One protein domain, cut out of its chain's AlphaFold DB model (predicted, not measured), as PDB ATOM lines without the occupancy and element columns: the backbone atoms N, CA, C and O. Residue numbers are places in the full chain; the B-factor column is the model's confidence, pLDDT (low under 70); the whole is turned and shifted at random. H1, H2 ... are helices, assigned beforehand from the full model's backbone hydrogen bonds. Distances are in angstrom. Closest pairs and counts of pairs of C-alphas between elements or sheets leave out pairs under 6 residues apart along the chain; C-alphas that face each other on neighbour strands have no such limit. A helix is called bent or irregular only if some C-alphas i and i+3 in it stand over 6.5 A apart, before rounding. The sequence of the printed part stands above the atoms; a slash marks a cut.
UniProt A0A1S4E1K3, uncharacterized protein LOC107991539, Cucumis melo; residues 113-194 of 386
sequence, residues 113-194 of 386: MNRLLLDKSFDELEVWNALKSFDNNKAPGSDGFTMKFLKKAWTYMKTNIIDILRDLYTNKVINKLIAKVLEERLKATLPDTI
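This is residues 113 to 194 of the 386 residues of the protein "uncharacterized protein LOC107991539" of Cucumis melo (UniProt A0A1S4E1K3). Two pairs of helices, each pair side by side and running opposite ways, H1 with the later part of H5 and H2 with H3a, join where H2 packs on H5 about perpendicular to it. The bent helix H3 turns from H3a into H3b, and little H4 touches no helix. The printed part has 82 residues with five named helices, H1 to H5 in order, and no named strand; its class is all helix. It is compact, with a radius of gyration of the C-alphas of 13.2 A and spans of 35 by 25 by 22 A.

Start at H1, residues 113 to 119, which touches H5, residues 176 to 193, through residues 185 to 189 of H5 alone, opposite ways at a shallow tilt of 22 degrees; the closest C-alphas, of Asn 114 and Thr 189, are 6.3 A apart. Next, H2, residues 124 to 133, touches residues 177 to 184 of H5 alone, about perpendicular at 86 degrees; the closest C-alphas, of Ala 130 and Val 181, are 5.6 A apart. H3, residues 147 to 166, was assigned as one helix by its hydrogen bonds but is bent, with C-alphas 156 and 159 7.6 A apart; its arms H3a, residues 147 to 156, and H3b, residues 159 to 166, stand at 72 degrees, only just about perpendicular. H2 and H3a form a hairpin with a shallow tilt of 24 degrees; their closest C-alphas, of Leu 131 and Lys 151, are 6.8 A apart. H4, residues 168 to 171, meets H3b only through their link. O i to N i+4 pairs are within hydrogen-bond range throughout H1, H2 and H3b, in 4 of 6 in H3a and 10 of 14 in H5; H4 is too short for one.

Find C-alpha 113 at (239.334, 209.656, 318.462), where H1 begins. H2 spans 14.4 A, H3a 14.7 A and H5 23.8 A; H5 ends at C-alpha 193, (233.870, 206.072, 306.824). H3a and H5 are irregular, with C-alphas 152 and 155 7.4 A apart and C-alphas 188 and 191 7.2 A apart; H5 has a kink of 46 degrees near residue 187.

The two C-alphas farthest apart, of Tyr 156 and Ile 194, are 38.9 A apart. The printed part has no cut, and its long link is residues 134 to 146, between H2 and H3. Look at residues 169 to 174 for pLDDT under 70.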
ATOM      1  N   MET A 113     238.096 208.968 318.833       82.50
ATOM      2  CA  MET A 113     239.334 209.656 318.462       82.50
ATOM      3  C   MET A 113     239.179 210.494 317.187       82.50
ATOM      4  O   MET A 113     239.571 211.662 317.165       82.50
ATOM      5  N   ASN A 114     238.590 209.922 316.133       82.62
ATOM      6  CA  ASN A 114     238.350 210.624 314.873       82.62
ATOM      7  C   ASN A 114     237.322 211.744 315.046       82.62
ATOM      8  O   ASN A 114     237.490 212.826 314.486       82.62
ATOM      9  N   ARG A 115     236.284 211.524 315.857       81.25
ATOM     10  CA  ARG A 115     235.291 212.554 316.176       81.25
ATOM     11  C   ARG A 115     235.925 213.750 316.886       81.25
ATOM     12  O   ARG A 115     235.752 214.883 316.446       81.25
ATOM     13  N   LEU A 116     236.714 213.495 317.930       84.81
ATOM     14  CA  LEU A 116     237.430 214.540 318.669       84.81
ATOM     15  C   LEU A 116     238.404 215.316 317.772       84.81
ATOM     16  O   LEU A 116     238.566 216.524 317.944       84.81
ATOM     17  N   LEU A 117     239.036 214.646 316.805       84.31
ATOM     18  CA  LEU A 117     239.901 215.294 315.821       84.31
ATOM     19  C   LEU A 117     239.118 216.257 314.914       84.31
ATOM     20  O   LEU A 117     239.591 217.365 314.658       84.31
ATOM     21  N   LEU A 118     237.940 215.846 314.437       82.75
ATOM     22  CA  LEU A 118     237.100 216.665 313.558       82.75
ATOM     23  C   LEU A 118     236.522 217.892 314.283       82.75
ATOM     24  O   LEU A 118     236.514 218.977 313.696       82.75
ATOM     25  N   ASP A 119     236.121 217.736 315.547       83.25
ATOM     26  CA  ASP A 119     235.492 218.791 316.362       83.25
ATOM     27  C   ASP A 119     236.497 219.777 316.996       83.25
ATOM     28  O   ASP A 119     236.114 220.811 317.549       83.25
ATOM     29  N   LYS A 120     237.805 219.498 316.927       84.88
ATOM     30  CA  LYS A 120     238.845 220.357 317.512       84.88
ATOM     31  C   LYS A 120     238.900 221.732 316.827       84.88
ATOM     32  O   LYS A 120     238.821 221.835 315.609       84.88
ATOM     33  N   SER A 121     239.172 222.806 317.568       84.31
ATOM     34  CA  SER A 121     239.461 224.125 316.975       84.31
ATOM     35  C   SER A 121     240.659 224.090 316.009       84.31
ATOM     36  O   SER A 121     241.632 223.381 316.271       84.31
ATOM     37  N   PHE A 122     240.626 224.887 314.937       86.31
ATOM     38  CA  PHE A 122     241.734 225.010 313.978       86.31
ATOM     39  C   PHE A 122     243.003 225.589 314.613       86.31
ATOM     40  O   PHE A 122     242.956 226.617 315.296       86.31
ATOM     41  N   ASP A 123     244.141 224.943 314.364       88.12
ATOM     42  CA  ASP A 123     245.462 225.398 314.791       88.12
ATOM     43  C   ASP A 123     246.219 226.133 313.673       88.12
ATOM     44  O   ASP A 123     246.088 225.828 312.489       88.12
ATOM     45  N   GLU A 124     247.052 227.114 314.047       88.88
ATOM     46  CA  GLU A 124     247.831 227.917 313.086       88.88
ATOM     47  C   GLU A 124     248.697 227.030 312.175       88.88
ATOM     48  O   GLU A 124     248.820 227.291 310.975       88.88
ATOM     49  N   LEU A 125     249.287 225.971 312.742       89.50
ATOM     50  CA  LEU A 125     250.176 225.063 312.024       89.50
ATOM     51  C   LEU A 125     249.419 224.244 310.971       89.50
ATOM     52  O   LEU A 125     249.881 224.155 309.831       89.50
ATOM     53  N   GLU A 126     248.259 223.684 311.320       89.69
ATOM     54  CA  GLU A 126     247.354 223.014 310.382       89.69
ATOM     55  C   GLU A 126     246.980 223.925 309.205       89.69
ATOM     56  O   GLU A 126     247.152 223.545 308.042       89.69
ATOM     57  N   VAL A 127     246.534 225.152 309.489       89.00
ATOM     58  CA  VAL A 127     246.110 226.112 308.455       89.00
ATOM     59  C   VAL A 127     247.276 226.488 307.544       89.00
ATOM     60  O   VAL A 127     247.128 226.554 306.320       89.00
ATOM     61  N   TRP A 128     248.462 226.682 308.117       90.56
ATOM     62  CA  TRP A 128     249.666 226.973 307.350       90.56
ATOM     63  C   TRP A 128     250.084 225.809 306.447       90.56
ATOM     64  O   TRP A 128     250.456 226.020 305.290       90.56
ATOM     65  N   ASN A 129     249.994 224.572 306.940       90.88
ATOM     66  CA  ASN A 129     250.293 223.376 306.154       90.88
ATOM     67  C   ASN A 129     249.296 223.200 304.999       90.88
ATOM     68  O   ASN A 129     249.709 222.939 303.863       90.88
ATOM     69  N   ALA A 130     248.006 223.439 305.250       88.62
ATOM     70  CA  ALA A 130     246.983 223.460 304.211       88.62
ATOM     71  C   ALA A 130     247.283 224.537 303.155       88.62
ATOM     72  O   ALA A 130     247.279 224.242 301.957       88.62
ATOM     73  N   LEU A 131     247.640 225.756 303.575       88.94
ATOM     74  CA  LEU A 131     248.006 226.841 302.664       88.94
ATOM     75  C   LEU A 131     249.243 226.494 301.820       88.94
ATOM     76  O   LEU A 131     249.259 226.722 300.608       88.94
ATOM     77  N   LYS A 132     250.272 225.899 302.431       88.69
ATOM     78  CA  LYS A 132     251.487 225.436 301.745       88.69
ATOM     79  C   LYS A 132     251.199 224.394 300.670       88.69
ATOM     80  O   LYS A 132     251.836 224.455 299.619       88.69
ATOM     81  N   SER A 133     250.238 223.500 300.912       88.62
ATOM     82  CA  SER A 133     249.866 222.423 299.983       88.62
ATOM     83  C   SER A 133     249.293 222.920 298.650       88.62
ATOM     84  O   SER A 133     249.309 222.191 297.660       88.62
ATOM     85  N   PHE A 134     248.792 224.160 298.591       87.12
ATOM     86  CA  PHE A 134     248.267 224.720 297.351       87.12
ATOM     87  C   PHE A 134     249.362 224.973 296.318       87.12
ATOM     88  O   PHE A 134     250.426 225.496 296.639       87.12
ATOM     89  N   ASP A 135     249.055 224.732 295.046       85.88
ATOM     90  CA  ASP A 135     249.862 225.262 293.949       85.88
ATOM     91  C   ASP A 135     249.777 226.801 293.924       85.88
ATOM     92  O   ASP A 135     248.706 227.395 294.088       85.88
ATOM     93  N   ASN A 136     250.920 227.449 293.703       85.69
ATOM     94  CA  ASN A 136     251.030 228.897 293.561       85.69
ATOM     95  C   ASN A 136     250.280 229.425 292.330       85.69
ATOM     96  O   ASN A 136     249.825 230.568 292.356       85.69
ATOM     97  N   ASN A 137     250.146 228.608 291.283       84.00
ATOM     98  CA  ASN A 137     249.508 228.971 290.016       84.00
ATOM     99  C   ASN A 137     248.006 228.650 289.987       84.00
ATOM    100  O   ASN A 137     247.361 228.746 288.943       84.00
ATOM    101  N   LYS A 138     247.422 228.252 291.126       80.31
ATOM    102  CA  LYS A 138     245.987 227.976 291.213       80.31
ATOM    103  C   LYS A 138     245.196 229.275 291.038       80.31
ATOM    104  O   LYS A 138     245.502 230.278 291.682       80.31
ATOM    105  N   ALA A 139     244.148 229.225 290.212       80.00
ATOM    106  CA  ALA A 139     243.266 230.365 289.971       80.00
ATOM    107  C   ALA A 139     242.707 230.943 291.293       80.00
ATOM    108  O   ALA A 139     242.445 230.156 292.221       80.00
ATOM    109  N   PRO A 140     242.534 232.275 291.392       81.44
ATOM    110  CA  PRO A 140     242.022 232.933 292.594       81.44
ATOM    111  C   PRO A 140     240.590 232.490 292.933       81.44
ATOM    112  O   PRO A 140     239.902 231.878 292.112       81.44
ATOM    113  N   GLY A 141     240.175 232.718 294.181       74.06
ATOM    114  CA  GLY A 141     238.794 232.509 294.617       74.06
ATOM    115  C   GLY A 141     237.891 233.684 294.236       74.06
ATOM    116  O   GLY A 141     238.296 234.589 293.508       74.06
ATOM    117  N   SER A 142     236.668 233.691 294.769       73.12
ATOM    118  CA  SER A 142     235.748 234.838 294.674       73.12
ATOM    119  C   SER A 142     236.288 236.104 295.352       73.12
ATOM    120  O   SER A 142     235.805 237.195 295.085       73.12
ATOM    121  N   ASP A 143     237.298 235.953 296.208       75.38
ATOM    122  CA  ASP A 143     238.046 237.015 296.879       75.38
ATOM    123  C   ASP A 143     239.118 237.676 295.992       75.38
ATOM    124  O   ASP A 143     239.699 238.685 296.380       75.38
ATOM    125  N   GLY A 144     239.418 237.114 294.818       79.94
ATOM    126  CA  GLY A 144     240.413 237.650 293.884       79.94
ATOM    127  C   GLY A 144     241.875 237.433 294.295       79.94
ATOM    128  O   GLY A 144     242.780 237.734 293.513       79.94
ATOM    129  N   PHE A 145     242.146 236.860 295.473       83.12
ATOM    130  CA  PHE A 145     243.511 236.640 295.949       83.12
ATOM    131  C   PHE A 145     244.107 235.332 295.418       83.12
ATOM    132  O   PHE A 145     243.480 234.270 295.398       83.12
ATOM    133  N   THR A 146     245.374 235.389 295.002       85.88
ATOM    134  CA  THR A 146     246.122 234.194 294.589       85.88
ATOM    135  C   THR A 146     246.730 233.480 295.794       85.88
ATOM    136  O   THR A 146     247.129 234.104 296.779       85.88
ATOM    137  N   MET A 147     246.908 232.159 295.697       86.50
ATOM    138  CA  MET A 147     247.552 231.378 296.766       86.50
ATOM    139  C   MET A 147     248.994 231.831 297.023       86.50
ATOM    140  O   MET A 147     249.461 231.832 298.160       86.50
ATOM    141  N   LYS A 148     249.693 232.293 295.978       87.88
ATOM    142  CA  LYS A 148     251.033 232.884 296.087       87.88
ATOM    143  C   LYS A 148     251.041 234.154 296.944       87.88
ATOM    144  O   LYS A 148     251.977 234.346 297.720       87.88
ATOM    145  N   PHE A 149     250.023 235.005 296.807       88.75
ATOM    146  CA  PHE A 149     249.865 236.197 297.639       88.75
ATOM    147  C   PHE A 149     249.631 235.810 299.101       88.75
ATOM    148  O   PHE A 149     250.392 236.243 299.964       88.75
ATOM    149  N   LEU A 150     248.666 234.922 299.365       86.94
ATOM    150  CA  LEU A 150     248.337 234.474 300.723       86.94
ATOM    151  C   LEU A 150     249.548 233.867 301.448       86.94
ATOM    152  O   LEU A 150     249.792 234.181 302.609       86.94
ATOM    153  N   LYS A 151     250.363 233.064 300.753       90.81
ATOM    154  CA  LYS A 151     251.601 232.497 301.316       90.81
ATOM    155  C   LYS A 151     252.621 233.562 301.719       90.81
ATOM    156  O   LYS A 151     253.270 233.414 302.748       90.81
ATOM    157  N   LYS A 152     252.784 234.617 300.914       90.25
ATOM    158  CA  LYS A 152     253.709 235.721 301.220       90.25
ATOM    159  C   LYS A 152     253.184 236.625 302.333       90.25
ATOM    160  O   LYS A 152     253.965 237.086 303.153       90.25
ATOM    161  N   ALA A 153     251.879 236.871 302.349       89.94
ATOM    162  CA  ALA A 153     251.221 237.753 303.306       89.94
ATOM    163  C   ALA A 153     250.872 237.063 304.639       89.94
ATOM    164  O   ALA A 153     250.333 237.711 305.534       89.94
ATOM    165  N   TRP A 154     251.184 235.770 304.792       90.38
ATOM    166  CA  TRP A 154     250.844 234.974 305.974       90.38
ATOM    167  C   TRP A 154     251.281 235.619 307.287       90.38
ATOM    168  O   TRP A 154     250.499 235.674 308.229       90.38
ATOM    169  N   THR A 155     252.492 236.181 307.340       90.38
ATOM    170  CA  THR A 155     253.024 236.842 308.544       90.38
ATOM    171  C   THR A 155     252.127 237.966 309.057       90.38
ATOM    172  O   THR A 155     252.099 238.203 310.260       90.38
ATOM    173  N   TYR A 156     251.392 238.627 308.161       89.00
ATOM    174  CA  TYR A 156     250.513 239.750 308.478       89.00
ATOM    175  C   TYR A 156     249.050 239.324 308.645       89.00
ATOM    176  O   TYR A 156     248.355 239.882 309.482       89.00
ATOM    177  N   MET A 157     248.579 238.343 307.865       85.31
ATOM    178  CA  MET A 157     247.156 237.968 307.816       85.31
ATOM    179  C   MET A 157     246.787 236.742 308.657       85.31
ATOM    180  O   MET A 157     245.604 236.424 308.771       85.31
ATOM    181  N   LYS A 158     247.761 236.026 309.233       88.12
ATOM    182  CA  LYS A 158     247.512 234.761 309.946       88.12
ATOM    183  C   LYS A 158     246.467 234.873 311.055       88.12
ATOM    184  O   LYS A 158     245.627 233.990 311.170       88.12
ATOM    185  N   THR A 159     246.488 235.955 311.831       88.19
ATOM    186  CA  THR A 159     245.546 236.181 312.934       88.19
ATOM    187  C   THR A 159     244.127 236.304 312.397       88.19
ATOM    188  O   THR A 159     243.270 235.507 312.762       88.19
ATOM    189  N   ASN A 160     243.915 237.191 311.420       86.12
ATOM    190  CA  ASN A 160     242.608 237.373 310.793       86.12
ATOM    191  C   ASN A 160     242.092 236.086 310.132       86.12
ATOM    192  O   ASN A 160     240.910 235.780 310.232       86.12
ATOM    193  N   ILE A 161     242.963 235.314 309.477       84.00
ATOM    194  CA  ILE A 161     242.578 234.049 308.834       84.00
ATOM    195  C   ILE A 161     242.131 233.008 309.869       84.00
ATOM    196  O   ILE A 161     241.144 232.309 309.638       84.00
ATOM    197  N   ILE A 162     242.838 232.895 310.996       84.56
ATOM    198  CA  ILE A 162     242.472 231.968 312.075       84.56
ATOM    199  C   ILE A 162     241.155 232.392 312.723       84.56
ATOM    200  O   ILE A 162     240.317 231.536 312.990       84.56
ATOM    201  N   ASP A 163     240.949 233.689 312.938       84.06
ATOM    202  CA  ASP A 163     239.707 234.198 313.523       84.06
ATOM    203  C   ASP A 163     238.510 233.931 312.596       84.06
ATOM    204  O   ASP A 163     237.496 233.404 313.044       84.06
ATOM    205  N   ILE A 164     238.667 234.122 311.279       80.31
ATOM    206  CA  ILE A 164     237.646 233.742 310.286       80.31
ATOM    207  C   ILE A 164     237.343 232.233 310.328       80.31
ATOM    208  O   ILE A 164     236.189 231.827 310.198       80.31
ATOM    209  N   LEU A 165     238.365 231.389 310.493       78.62
ATOM    210  CA  LEU A 165     238.205 229.936 310.607       78.62
ATOM    211  C   LEU A 165     237.511 229.516 311.908       78.62
ATOM    212  O   LEU A 165     236.744 228.556 311.905       78.62
ATOM    213  N   ARG A 166     237.758 230.220 313.016       78.31
ATOM    214  CA  ARG A 166     237.043 230.004 314.284       78.31
ATOM    215  C   ARG A 166     235.578 230.402 314.161       78.31
ATOM    216  O   ARG A 166     234.708 229.662 314.613       78.31
ATOM    217  N   ASP A 167     235.314 231.491 313.450       76.25
ATOM    218  CA  ASP A 167     233.966 231.982 313.176       76.25
ATOM    219  C   ASP A 167     233.239 231.201 312.068       76.25
ATOM    220  O   ASP A 167     232.112 231.549 311.712       76.25
ATOM    221  N   LEU A 168     233.827 230.123 311.527       73.38
ATOM    222  CA  LEU A 168     233.205 229.271 310.507       73.38
ATOM    223  C   LEU A 168     231.808 228.798 310.929       73.38
ATOM    224  O   LEU A 168     230.864 228.861 310.136       73.38
ATOM    225  N   TYR A 169     231.680 228.340 312.177       63.44
ATOM    226  CA  TYR A 169     230.425 227.824 312.727       63.44
ATOM    227  C   TYR A 169     229.337 228.905 312.817       63.44
ATOM    228  O   TYR A 169     228.150 228.587 312.759       63.44
ATOM    229  N   THR A 170     229.740 230.176 312.885       64.19
ATOM    230  CA  THR A 170     228.852 231.334 313.036       64.19
ATOM    231  C   THR A 170     228.507 231.964 311.685       64.19
ATOM    232  O   THR A 170     227.336 232.169 311.376       64.19
ATOM    233  N   ASN A 171     229.513 232.227 310.845       65.81
ATOM    234  CA  ASN A 171     229.366 232.988 309.602       65.81
ATOM    235  C   ASN A 171     229.063 232.111 308.375       65.81
ATOM    236  O   ASN A 171     228.609 232.633 307.360       65.81
ATOM    237  N   LYS A 172     229.304 230.789 308.439       67.38
ATOM    238  CA  LYS A 172     229.038 229.800 307.367       67.38
ATOM    239  C   LYS A 172     229.641 230.136 305.989       67.38
ATOM    240  O   LYS A 172     229.267 229.530 304.986       67.38
ATOM    241  N   VAL A 173     230.593 231.069 305.915       66.62
ATOM    242  CA  VAL A 173     231.279 231.419 304.665       66.62
ATOM    243  C   VAL A 173     232.433 230.449 304.443       66.62
ATOM    244  O   VAL A 173     233.445 230.492 305.137       66.62
ATOM    245  N   ILE A 174     232.297 229.581 303.442       65.62
ATOM    246  CA  ILE A 174     233.349 228.644 303.041       65.62
ATOM    247  C   ILE A 174     234.133 229.259 301.882       65.62
ATOM    248  O   ILE A 174     233.657 229.318 300.750       65.62
ATOM    249  N   ASN A 175     235.358 229.703 302.157       74.75
ATOM    250  CA  ASN A 175     236.309 230.090 301.119       74.75
ATOM    251  C   ASN A 175     237.237 228.917 300.755       74.75
ATOM    252  O   ASN A 175     237.215 227.841 301.356       74.75
ATOM    253  N   LYS A 176     238.084 229.124 299.744       77.75
ATOM    254  CA  LYS A 176     238.948 228.073 299.190       77.75
ATOM    255  C   LYS A 176     239.961 227.525 300.198       77.75
ATOM    256  O   LYS A 176     240.278 226.341 300.140       77.75
ATOM    257  N   LEU A 177     240.472 228.372 301.092       79.56
ATOM    258  CA  LEU A 177     241.416 227.969 302.133       79.56
ATOM    259  C   LEU A 177     240.711 227.140 303.208       79.56
ATOM    260  O   LEU A 177     241.176 226.053 303.531       79.56
ATOM    261  N   ILE A 178     239.558 227.612 303.679       79.00
ATOM    262  CA  ILE A 178     238.705 226.912 304.641       79.00
ATOM    263  C   ILE A 178     238.353 225.512 304.135       79.00
ATOM    264  O   ILE A 178     238.570 224.527 304.837       79.00
ATOM    265  N   ALA A 179     237.879 225.409 302.890       81.75
ATOM    266  CA  ALA A 179     237.546 224.126 302.281       81.75
ATOM    267  C   ALA A 179     238.739 223.157 302.281       81.75
ATOM    268  O   ALA A 179     238.557 221.963 302.498       81.75
ATOM    269  N   LYS A 180     239.965 223.662 302.085       83.50
ATOM    270  CA  LYS A 180     241.178 222.835 302.080       83.50
ATOM    271  C   LYS A 180     241.599 222.375 303.473       83.50
ATOM    272  O   LYS A 180     242.059 221.248 303.612       83.50
ATOM    273  N   VAL A 181     241.443 223.221 304.488       84.50
ATOM    274  CA  VAL A 181     241.697 222.826 305.882       84.50
ATOM    275  C   VAL A 181     240.724 221.715 306.289       84.50
ATOM    276  O   VAL A 181     241.147 220.676 306.786       84.50
ATOM    277  N   LEU A 182     239.436 221.879 305.971       83.94
ATOM    278  CA  LEU A 182     238.419 220.848 306.196       83.94
ATOM    279  C   LEU A 182     238.706 219.556 305.413       83.94
ATOM    280  O   LEU A 182     238.566 218.465 305.959       83.94
ATOM    281  N   GLU A 183     239.146 219.663 304.155       84.19
ATOM    282  CA  GLU A 183     239.532 218.514 303.325       84.19
ATOM    283  C   GLU A 183     240.645 217.684 303.980       84.19
ATOM    284  O   GLU A 183     240.540 216.460 304.025       84.19
ATOM    285  N   GLU A 184     241.702 218.315 304.504       85.50
ATOM    286  CA  GLU A 184     242.802 217.575 305.140       85.50
ATOM    287  C   GLU A 184     242.361 216.861 306.427       85.50
ATOM    288  O   GLU A 184     242.827 215.748 306.679       85.50
ATOM    289  N   ARG A 185     241.414 217.426 307.188       86.06
ATOM    290  CA  ARG A 185     240.815 216.742 308.347       86.06
ATOM    291  C   ARG A 185     239.980 215.537 307.938       86.06
ATOM    292  O   ARG A 185     240.204 214.434 308.429       86.06
ATOM    293  N   LEU A 186     239.054 215.729 306.998       84.12
ATOM    294  CA  LEU A 186     238.169 214.662 306.519       84.12
ATOM    295  C   LEU A 186     238.954 213.519 305.873       84.12
ATOM    296  O   LEU A 186     238.585 212.356 305.982       84.12
ATOM    297  N   LYS A 187     240.082 213.825 305.237       83.50
ATOM    298  CA  LYS A 187     240.971 212.829 304.639       83.50
ATOM    299  C   LYS A 187     241.572 211.847 305.639       83.50
ATOM    300  O   LYS A 187     241.880 210.730 305.231       83.50
ATOM    301  N   ALA A 188     241.727 212.234 306.904       81.31
ATOM    302  CA  ALA A 188     242.178 211.322 307.951       81.31
ATOM    303  C   ALA A 188     241.101 210.289 308.314       81.31
ATOM    304  O   ALA A 188     241.434 209.144 308.590       81.31
ATOM    305  N   THR A 189     239.825 210.676 308.258       81.19
ATOM    306  CA  THR A 189     238.693 209.825 308.656       81.19
ATOM    307  C   THR A 189     238.049 209.091 307.482       81.19
ATOM    308  O   THR A 189     237.342 208.112 307.687       81.19
ATOM    309  N   LEU A 190     238.286 209.554 306.247       76.31
ATOM    310  CA  LEU A 190     237.724 208.983 305.022       76.31
ATOM    311  C   LEU A 190     237.911 207.459 304.915       76.31
ATOM    312  O   LEU A 190     236.931 206.801 304.596       76.31
ATOM    313  N   PRO A 191     239.098 206.870 305.175       75.06
ATOM    314  CA  PRO A 191     239.289 205.423 305.054       75.06
ATOM    315  C   PRO A 191     238.370 204.581 305.947       75.06
ATOM    316  O   PRO A 191     238.017 203.478 305.540       75.06
ATOM    317  N   ASP A 192     237.980 205.109 307.110       72.88
ATOM    318  CA  ASP A 192     237.127 204.418 308.081       72.88
ATOM    319  C   ASP A 192     235.633 204.619 307.775       72.88
ATOM    320  O   ASP A 192     234.804 203.787 308.130       72.88
ATOM    321  N   THR A 193     235.271 205.730 307.122       71.25
ATOM    322  CA  THR A 193     233.870 206.072 306.824       71.25
ATOM    323  C   THR A 193     233.392 205.577 305.471       71.25
ATOM    324  O   THR A 193     232.190 205.409 305.263       71.25
ATOM    325  N   ILE A 194     234.311 205.371 304.530       70.00
ATOM    326  CA  ILE A 194     233.980 204.929 303.182       70.00
ATOM    327  C   ILE A 194     234.309 203.453 303.011       70.00
ATOM    328  O   ILE A 194     235.344 202.953 303.440       70.00
TER     329      ILE A 194